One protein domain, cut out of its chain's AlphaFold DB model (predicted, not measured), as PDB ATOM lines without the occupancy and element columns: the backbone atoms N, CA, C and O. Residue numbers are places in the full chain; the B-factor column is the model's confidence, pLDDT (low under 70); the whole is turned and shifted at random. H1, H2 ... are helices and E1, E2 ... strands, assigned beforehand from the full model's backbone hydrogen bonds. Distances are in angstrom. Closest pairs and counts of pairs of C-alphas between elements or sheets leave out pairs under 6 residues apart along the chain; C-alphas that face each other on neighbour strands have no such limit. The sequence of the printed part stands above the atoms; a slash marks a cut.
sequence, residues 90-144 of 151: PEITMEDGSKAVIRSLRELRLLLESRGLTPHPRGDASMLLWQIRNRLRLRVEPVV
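What this domain is: This is residues 90 to 144 of the 151 residues of an uncharacterized protein of SAR202 cluster bacterium (UniProt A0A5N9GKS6). A small sheet of three antiparallel strands makes one side of this domain, and two helices lying side by side and running the same way, H1 and H2, make the other. H2 packs over one face of the sheet along E3, while H1 sits next to H2 and is not on the sheet; the link between the helices, residues 115 to 124, loops round at the side away from the strands. The printed part has 55 residues, with two named helices and three named strands in the order E1, E2, H1, H2, E3; the sheet's order is E2, E1, E3, and the class is mixed, helices and strands. The whole is compact and rounded, with a radius of gyration of the C-alphas of 10.1 A and spans of 27 by 23 by 17 A.

Where its parts are: Strand E1, residues 90 to 93, begins at C-alpha 90 at (8.745, -27.466, -44.039) and is 9.8 A long from first to last C-alpha. Strand E2, residues 99 to 101, measures 6.5 A. Helix H1, residues 105 to 114, is 14.3 A long and begins at C-alpha 105 at (8.440, -37.627, -42.407). Helix H2, residues 125 to 135, is 15.1 A long. Strand E3, residues 139 to 143, is 12.1 A long and ends at C-alpha 143 at (11.880, -22.844, -45.897).

How they stand to each other: E1 is the inner strand, and E2 and E3 are the edge strands. E1 and E2 form a hairpin, antiparallel at 161 degrees between their directions, with N 100 and O 92 within hydrogen-bond range at 2.8 A. E1 and E3 are antiparallel at 144 degrees, with N 91 and O 141 at 2.9 A and N 141 and O 91 at 2.9 A. H2 is on this sheet, over E3, at a height over the sheet of 9.7 A, an arrangement of two layers, helix on one face of a sheet. On the local plane its line and that of E3 stand at 0 degrees, along the strands. The closest C-alphas of H2 and E3 are those of Arg 133 and Arg 139, 6.0 A apart. H1 and H2 touch at a shallow tilt of 23 degrees, the same way; their closest C-alphas, of Leu 105 and Ala 125, are 6.0 A apart. H1 is apart from E1 and E3. E2, H1, H2 and E3 form a split strand-helix-strand unit, two strands running the same way with helices between them in the chain and E1 between them in the sheet; its crossover is right-handed. In H1 and H2 every O i to N i+4 pair is within hydrogen-bond range.

The domain as a whole: The two C-alphas farthest apart, of Gly 97 and Arg 122, are 29.5 A apart. The printed part has no cut and no long link; the link from H1 to H2 is short, and the others are tight. The mean pLDDT of the printed part is 76.6, and it is under 70 at residues 95 to 97, 121 to 122 and 140 to 144.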
ATOM      1  N   PRO A  90       9.940 -28.239 -44.345       75.62
ATOM      2  CA  PRO A  90       8.745 -27.466 -44.039       75.62
ATOM      3  C   PRO A  90       8.842 -26.850 -42.641       75.62
ATOM      4  O   PRO A  90       9.127 -27.547 -41.664       75.62
ATOM      5  N   GLU A  91       8.543 -25.557 -42.541       81.94
ATOM      6  CA  GLU A  91       8.326 -24.876 -41.269       81.94
ATOM      7  C   GLU A  91       6.830 -24.803 -40.981       81.94
ATOM      8  O   GLU A  91       6.030 -24.371 -41.813       81.94
ATOM      9  N   ILE A  92       6.446 -25.264 -39.796       77.56
ATOM     10  CA  ILE A  92       5.062 -25.303 -39.343       77.56
ATOM     11  C   ILE A  92       4.921 -24.297 -38.212       77.56
ATOM     12  O   ILE A  92       5.530 -24.458 -37.154       77.56
ATOM     13  N   THR A  93       4.112 -23.262 -38.419       78.69
ATOM     14  CA  THR A  93       3.723 -22.356 -37.337       78.69
ATOM     15  C   THR A  93       2.637 -23.026 -36.509       78.69
ATOM     16  O   THR A  93       1.548 -23.314 -37.009       78.69
ATOM     17  N   MET A  94       2.960 -23.294 -35.251       74.56
ATOM     18  CA  MET A  94       2.070 -23.860 -34.249       74.56
ATOM     19  C   MET A  94       1.096 -22.793 -33.718       74.56
ATOM     20  O   MET A  94       1.256 -21.596 -33.955       74.56
ATOM     21  N   GLU A  95       0.059 -23.226 -33.000       66.94
ATOM     22  CA  GLU A  95      -0.994 -22.342 -32.460       66.94
ATOM     23  C   GLU A  95      -0.494 -21.364 -31.385       66.94
ATOM     24  O   GLU A  95      -1.092 -20.312 -31.186       66.94
ATOM     25  N   ASP A  96       0.611 -21.690 -30.716       69.19
ATOM     26  CA  ASP A  96       1.315 -20.835 -29.753       69.19
ATOM     27  C   ASP A  96       2.205 -19.774 -30.432       69.19
ATOM     28  O   ASP A  96       2.855 -18.980 -29.756       69.19
ATOM     29  N   GLY A  97       2.241 -19.754 -31.769       67.00
ATOM     30  CA  GLY A  97       3.127 -18.904 -32.562       67.00
ATOM     31  C   GLY A  97       4.546 -19.458 -32.712       67.00
ATOM     32  O   GLY A  97       5.358 -18.849 -33.411       67.00
ATOM     33  N   SER A  98       4.854 -20.616 -32.117       71.31
ATOM     34  CA  SER A  98       6.158 -21.261 -32.247       71.31
ATOM     35  C   SER A  98       6.339 -21.830 -33.652       71.31
ATOM     36  O   SER A  98       5.465 -22.503 -34.202       71.31
ATOM     37  N   LYS A  99       7.504 -21.586 -34.248       76.88
ATOM     38  CA  LYS A  99       7.884 -22.131 -35.555       76.88
ATOM     39  C   LYS A  99       8.622 -23.451 -35.351       76.88
ATOM     40  O   LYS A  99       9.683 -23.479 -34.732       76.88
ATOM     41  N   ALA A 100       8.063 -24.546 -35.857       75.06
ATOM     42  CA  ALA A 100       8.676 -25.867 -35.809       75.06
ATOM     43  C   ALA A 100       9.146 -26.275 -37.210       75.06
ATOM     44  O   ALA A 100       8.334 -26.556 -38.091       75.06
ATOM     45  N   VAL A 101      10.464 -26.319 -37.413       77.75
ATOM     46  CA  VAL A 101      11.063 -26.841 -38.648       77.75
ATOM     47  C   VAL A 101      11.087 -28.362 -38.565       77.75
ATOM     48  O   VAL A 101      11.815 -28.929 -37.751       77.75
ATOM     49  N   ILE A 102      10.293 -29.021 -39.405       77.50
ATOM     50  CA  ILE A 102      10.203 -30.479 -39.413       77.50
ATOM     51  C   ILE A 102      11.273 -31.052 -40.333       77.50
ATOM     52  O   ILE A 102      11.324 -30.743 -41.524       77.50
ATOM     53  N   ARG A 103      12.128 -31.920 -39.788       73.38
ATOM     54  CA  ARG A 103      13.276 -32.473 -40.527       73.38
ATOM     55  C   ARG A 103      13.001 -33.833 -41.145       73.38
ATOM     56  O   ARG A 103      13.781 -34.298 -41.974       73.38
ATOM     57  N   SER A 104      11.894 -34.472 -40.772       78.00
ATOM     58  CA  SER A 104      11.587 -35.824 -41.220       78.00
ATOM     59  C   SER A 104      10.095 -36.112 -41.390       78.00
ATOM     60  O   SER A 104       9.217 -35.513 -40.770       78.00
ATOM     61  N   LEU A 105       9.802 -37.132 -42.199       79.50
ATOM     62  CA  LEU A 105       8.440 -37.627 -42.407       79.50
ATOM     63  C   LEU A 105       7.846 -38.251 -41.128       79.50
ATOM     64  O   LEU A 105       6.636 -38.199 -40.913       79.50
ATOM     65  N   ARG A 106       8.696 -38.813 -40.256       79.25
ATOM     66  CA  ARG A 106       8.294 -39.364 -38.953       79.25
ATOM     67  C   ARG A 106       7.789 -38.270 -38.017       79.25
ATOM     68  O   ARG A 106       6.766 -38.464 -37.375       79.25
ATOM     69  N   GLU A 107       8.468 -37.130 -37.971       80.69
ATOM     70  CA  GLU A 107       8.037 -35.974 -37.178       80.69
ATOM     71  C   GLU A 107       6.681 -35.427 -37.645       80.69
ATOM     72  O   GLU A 107       5.839 -35.134 -36.802       80.69
ATOM     73  N   LEU A 108       6.404 -35.379 -38.960       80.88
ATOM     74  CA  LEU A 108       5.068 -35.002 -39.458       80.88
ATOM     75  C   LEU A 108       3.973 -35.960 -38.976       80.88
ATOM     76  O   LEU A 108       2.880 -35.520 -38.620       80.88
ATOM     77  N   ARG A 109       4.252 -37.270 -38.976       82.12
ATOM     78  CA  ARG A 109       3.300 -38.277 -38.484       82.12
ATOM     79  C   ARG A 109       3.059 -38.128 -36.990       82.12
ATOM     80  O   ARG A 109       1.906 -38.061 -36.587       82.12
ATOM     81  N   LEU A 110       4.124 -37.994 -36.200       83.25
ATOM     82  CA  LEU A 110       4.024 -37.775 -34.756       83.25
ATOM     83  C   LEU A 110       3.261 -36.488 -34.429       83.25
ATOM     84  O   LEU A 110       2.472 -36.472 -33.492       83.25
ATOM     85  N   LEU A 111       3.445 -35.426 -35.215       81.56
ATOM     86  CA  LEU A 111       2.704 -34.179 -35.053       81.56
ATOM     87  C   LEU A 111       1.206 -34.399 -35.288       81.56
ATOM     88  O   LEU A 111       0.399 -34.006 -34.450       81.56
ATOM     89  N   LEU A 112       0.828 -35.071 -36.377       82.56
ATOM     90  CA  LEU A 112      -0.570 -35.426 -36.646       82.56
ATOM     91  C   LEU A 112      -1.162 -36.308 -35.534       82.56
ATOM     92  O   LEU A 112      -2.234 -35.994 -35.018       82.56
ATOM     93  N   GLU A 113      -0.439 -37.345 -35.113       84.06
ATOM     94  CA  GLU A 113      -0.853 -38.259 -34.041       84.06
ATOM     95  C   GLU A 113      -1.014 -37.536 -32.698       84.06
ATOM     96  O   GLU A 113      -2.018 -37.730 -32.014       84.06
ATOM     97  N   SER A 114      -0.089 -36.633 -32.349       83.62
ATOM     98  CA  SER A 114      -0.146 -35.832 -31.115       83.62
ATOM     99  C   SER A 114      -1.372 -34.920 -31.049       83.62
ATOM    100  O   SER A 114      -1.819 -34.539 -29.970       83.62
ATOM    101  N   ARG A 115      -1.937 -34.587 -32.213       77.19
ATOM    102  CA  ARG A 115      -3.135 -33.761 -32.364       77.19
ATOM    103  C   ARG A 115      -4.401 -34.594 -32.594       77.19
ATOM    104  O   ARG A 115      -5.447 -34.034 -32.904       77.19
ATOM    105  N   GLY A 116      -4.318 -35.919 -32.448       81.06
ATOM    106  CA  GLY A 116      -5.454 -36.830 -32.586       81.06
ATOM    107  C   GLY A 116      -5.887 -37.086 -34.032       81.06
ATOM    108  O   GLY A 116      -6.976 -37.613 -34.257       81.06
ATOM    109  N   LEU A 117      -5.065 -36.724 -35.021       79.88
ATOM    110  CA  LEU A 117      -5.324 -37.021 -36.426       79.88
ATOM    111  C   LEU A 117      -4.593 -38.286 -36.853       79.88
ATOM    112  O   LEU A 117      -3.396 -38.445 -36.628       79.88
ATOM    113  N   THR A 118      -5.304 -39.164 -37.555       83.19
ATOM    114  CA  THR A 118      -4.686 -40.340 -38.166       83.19
ATOM    115  C   THR A 118      -3.901 -39.913 -39.414       83.19
ATOM    116  O   THR A 118      -4.497 -39.366 -40.356       83.19
ATOM    117  N   PRO A 119      -2.574 -40.134 -39.458       82.62
ATOM    118  CA  PRO A 119      -1.781 -39.810 -40.635       82.62
ATOM    119  C   PRO A 119      -2.206 -40.688 -41.813       82.62
ATOM    120  O   PRO A 119      -2.558 -41.858 -41.650       82.62
ATOM    121  N   HIS A 120      -2.182 -40.127 -43.021       76.62
ATOM    122  CA  HIS A 120      -2.591 -40.871 -44.208       76.62
ATOM    123  C   HIS A 120      -1.662 -42.088 -44.441       76.62
ATOM    124  O   HIS A 120      -0.442 -41.910 -44.514       76.62
ATOM    125  N   PRO A 121      -2.191 -43.315 -44.628       68.62
ATOM    126  CA  PRO A 121      -1.388 -44.548 -44.661       68.62
ATOM    127  C   PRO A 121      -0.424 -44.618 -45.854       68.62
ATOM    128  O   PRO A 121       0.635 -45.233 -45.769       68.62
ATOM    129  N   ARG A 122      -0.767 -43.946 -46.961       69.00
ATOM    130  CA  ARG A 122       0.094 -43.756 -48.144       69.00
ATOM    131  C   ARG A 122       0.621 -42.326 -48.286       69.00
ATOM    132  O   ARG A 122       1.029 -41.938 -49.372       69.00
ATOM    133  N   GLY A 123       0.510 -41.509 -47.238       73.62
ATOM    134  CA  GLY A 123       0.850 -40.093 -47.313       73.62
ATOM    135  C   GLY A 123       2.348 -39.892 -47.508       73.62
ATOM    136  O   GLY A 123       3.131 -40.156 -46.593       73.62
ATOM    137  N   ASP A 124       2.735 -39.416 -48.689       78.44
ATOM    138  CA  ASP A 124       4.024 -38.768 -48.894       78.44
ATOM    139  C   ASP A 124       4.074 -37.445 -48.108       78.44
ATOM    140  O   ASP A 124       3.062 -36.965 -47.589       78.44
ATOM    141  N   ALA A 125       5.261 -36.847 -48.011       80.00
ATOM    142  CA  ALA A 125       5.474 -35.603 -47.276       80.00
ATOM    143  C   ALA A 125       4.452 -34.511 -47.641       80.00
ATOM    144  O   ALA A 125       3.905 -33.858 -46.756       80.00
ATOM    145  N   SER A 126       4.126 -34.364 -48.927       79.06
ATOM    146  CA  SER A 126       3.183 -33.353 -49.415       79.06
ATOM    147  C   SER A 126       1.770 -33.610 -48.903       79.06
ATOM    148  O   SER A 126       1.076 -32.679 -48.496       79.06
ATOM    149  N   MET A 127       1.351 -34.878 -48.880       85.00
ATOM    150  CA  MET A 127       0.039 -35.277 -48.378       85.00
ATOM    151  C   MET A 127      -0.090 -35.045 -46.869       85.00
ATOM    152  O   MET A 127      -1.125 -34.574 -46.400       85.00
ATOM    153  N   LEU A 128       0.971 -35.316 -46.103       84.12
ATOM    154  CA  LEU A 128       0.992 -35.050 -44.662       84.12
ATOM    155  C   LEU A 128       0.984 -33.542 -44.367       84.12
ATOM    156  O   LEU A 128       0.228 -33.091 -43.510       84.12
ATOM    157  N   LEU A 129       1.745 -32.742 -45.120       82.75
ATOM    158  CA  LEU A 129       1.724 -31.279 -45.005       82.75
ATOM    159  C   LEU A 129       0.363 -30.693 -45.388       82.75
ATOM    160  O   LEU A 129      -0.126 -29.777 -44.728       82.75
ATOM    161  N   TRP A 130      -0.297 -31.256 -46.403       83.81
ATOM    162  CA  TRP A 130      -1.674 -30.907 -46.734       83.81
ATOM    163  C   TRP A 130      -2.629 -31.221 -45.580       83.81
ATOM    164  O   TRP A 130      -3.459 -30.376 -45.242       83.81
ATOM    165  N   GLN A 131      -2.505 -32.393 -44.940       82.88
ATOM    166  CA  GLN A 131      -3.326 -32.736 -43.775       82.88
ATOM    167  C   GLN A 131      -3.106 -31.732 -42.647       82.88
ATOM    168  O   GLN A 131      -4.076 -31.236 -42.086       82.88
ATOM    169  N   ILE A 132      -1.861 -31.365 -42.361       82.88
ATOM    170  CA  ILE A 132      -1.542 -30.374 -41.330       82.88
ATOM    171  C   ILE A 132      -2.173 -29.017 -41.668       82.88
ATOM    172  O   ILE A 132      -2.888 -28.442 -40.848       82.88
ATOM    173  N   ARG A 133      -2.018 -28.540 -42.904       80.62
ATOM    174  CA  ARG A 133      -2.582 -27.252 -43.322       80.62
ATOM    175  C   ARG A 133      -4.110 -27.230 -43.308       80.62
ATOM    176  O   ARG A 133      -4.709 -26.247 -42.889       80.62
ATOM    177  N   ASN A 134      -4.763 -28.291 -43.774       80.31
ATOM    178  CA  ASN A 134      -6.216 -28.292 -43.955       80.31
ATOM    179  C   ASN A 134      -6.987 -28.802 -42.736       80.31
ATOM    180  O   ASN A 134      -8.075 -28.298 -42.459       80.31
ATOM    181  N   ARG A 135      -6.456 -29.803 -42.025       78.88
ATOM    182  CA  ARG A 135      -7.111 -30.407 -40.854       78.88
ATOM    183  C   ARG A 135      -6.731 -29.699 -39.562       78.88
ATOM    184  O   ARG A 135      -7.618 -29.470 -38.755       78.88
ATOM    185  N   LEU A 136      -5.460 -29.326 -39.396       75.75
ATOM    186  CA  LEU A 136      -5.002 -28.581 -38.214       75.75
ATOM    187  C   LEU A 136      -5.015 -27.064 -38.423       75.75
ATOM    188  O   LEU A 136      -4.735 -26.331 -37.486       75.75
ATOM    189  N   ARG A 137      -5.332 -26.578 -39.635       74.94
ATOM    190  CA  ARG A 137      -5.338 -25.141 -39.980       74.94
ATOM    191  C   ARG A 137      -4.008 -24.431 -39.684       74.94
ATOM    192  O   ARG A 137      -3.974 -23.206 -39.611       74.94
ATOM    193  N   LEU A 138      -2.913 -25.187 -39.575       75.19
ATOM    194  CA  LEU A 138      -1.583 -24.648 -39.312       75.19
ATOM    195  C   LEU A 138      -0.988 -24.051 -40.585       75.19
ATOM    196  O   LEU A 138      -1.227 -24.534 -41.699       75.19
ATOM    197  N   ARG A 139      -0.188 -22.996 -40.424       71.12
ATOM    198  CA  ARG A 139       0.566 -22.422 -41.538       71.12
ATOM    199  C   ARG A 139       1.796 -23.279 -41.786       71.12
ATOM    200  O   ARG A 139       2.543 -23.578 -40.862       71.12
ATOM    201  N   VAL A 140       1.962 -23.681 -43.040       69.31
ATOM    202  CA  VAL A 140       3.107 -24.457 -43.511       69.31
ATOM    203  C   VAL A 140       3.806 -23.606 -44.553       69.31
ATOM    204  O   VAL A 140       3.248 -23.384 -45.630       69.31
ATOM    205  N   GLU A 141       5.001 -23.131 -44.229       68.38
ATOM    206  CA  GLU A 141       5.843 -22.382 -45.153       68.38
ATOM    207  C   GLU A 141       7.008 -23.272 -45.615       68.38
ATOM    208  O   GLU A 141       7.621 -23.975 -44.803       68.38
ATOM    209  N   PRO A 142       7.301 -23.326 -46.926       62.44
ATOM    210  CA  PRO A 142       8.537 -23.931 -47.393       62.44
ATOM    211  C   PRO A 142       9.698 -23.034 -46.959       62.44
ATOM    212  O   PRO A 142       9.787 -21.900 -47.426       62.44
ATOM    213  N   VAL A 143      10.607 -23.538 -46.120       56.16
ATOM    214  CA  VAL A 143      11.880 -22.844 -45.897       56.16
ATOM    215  C   VAL A 143      12.661 -22.939 -47.201       56.16
ATOM    216  O   VAL A 143      13.080 -24.022 -47.616       56.16
ATOM    217  N   VAL A 144      12.789 -21.808 -47.889       51.59
ATOM    218  CA  VAL A 144      13.848 -21.616 -48.871       51.59
ATOM    219  C   VAL A 144      15.090 -21.422 -48.025       51.59
ATOM    220  O   VAL A 144      15.188 -20.439 -47.297       51.59
TER     221      VAL A 144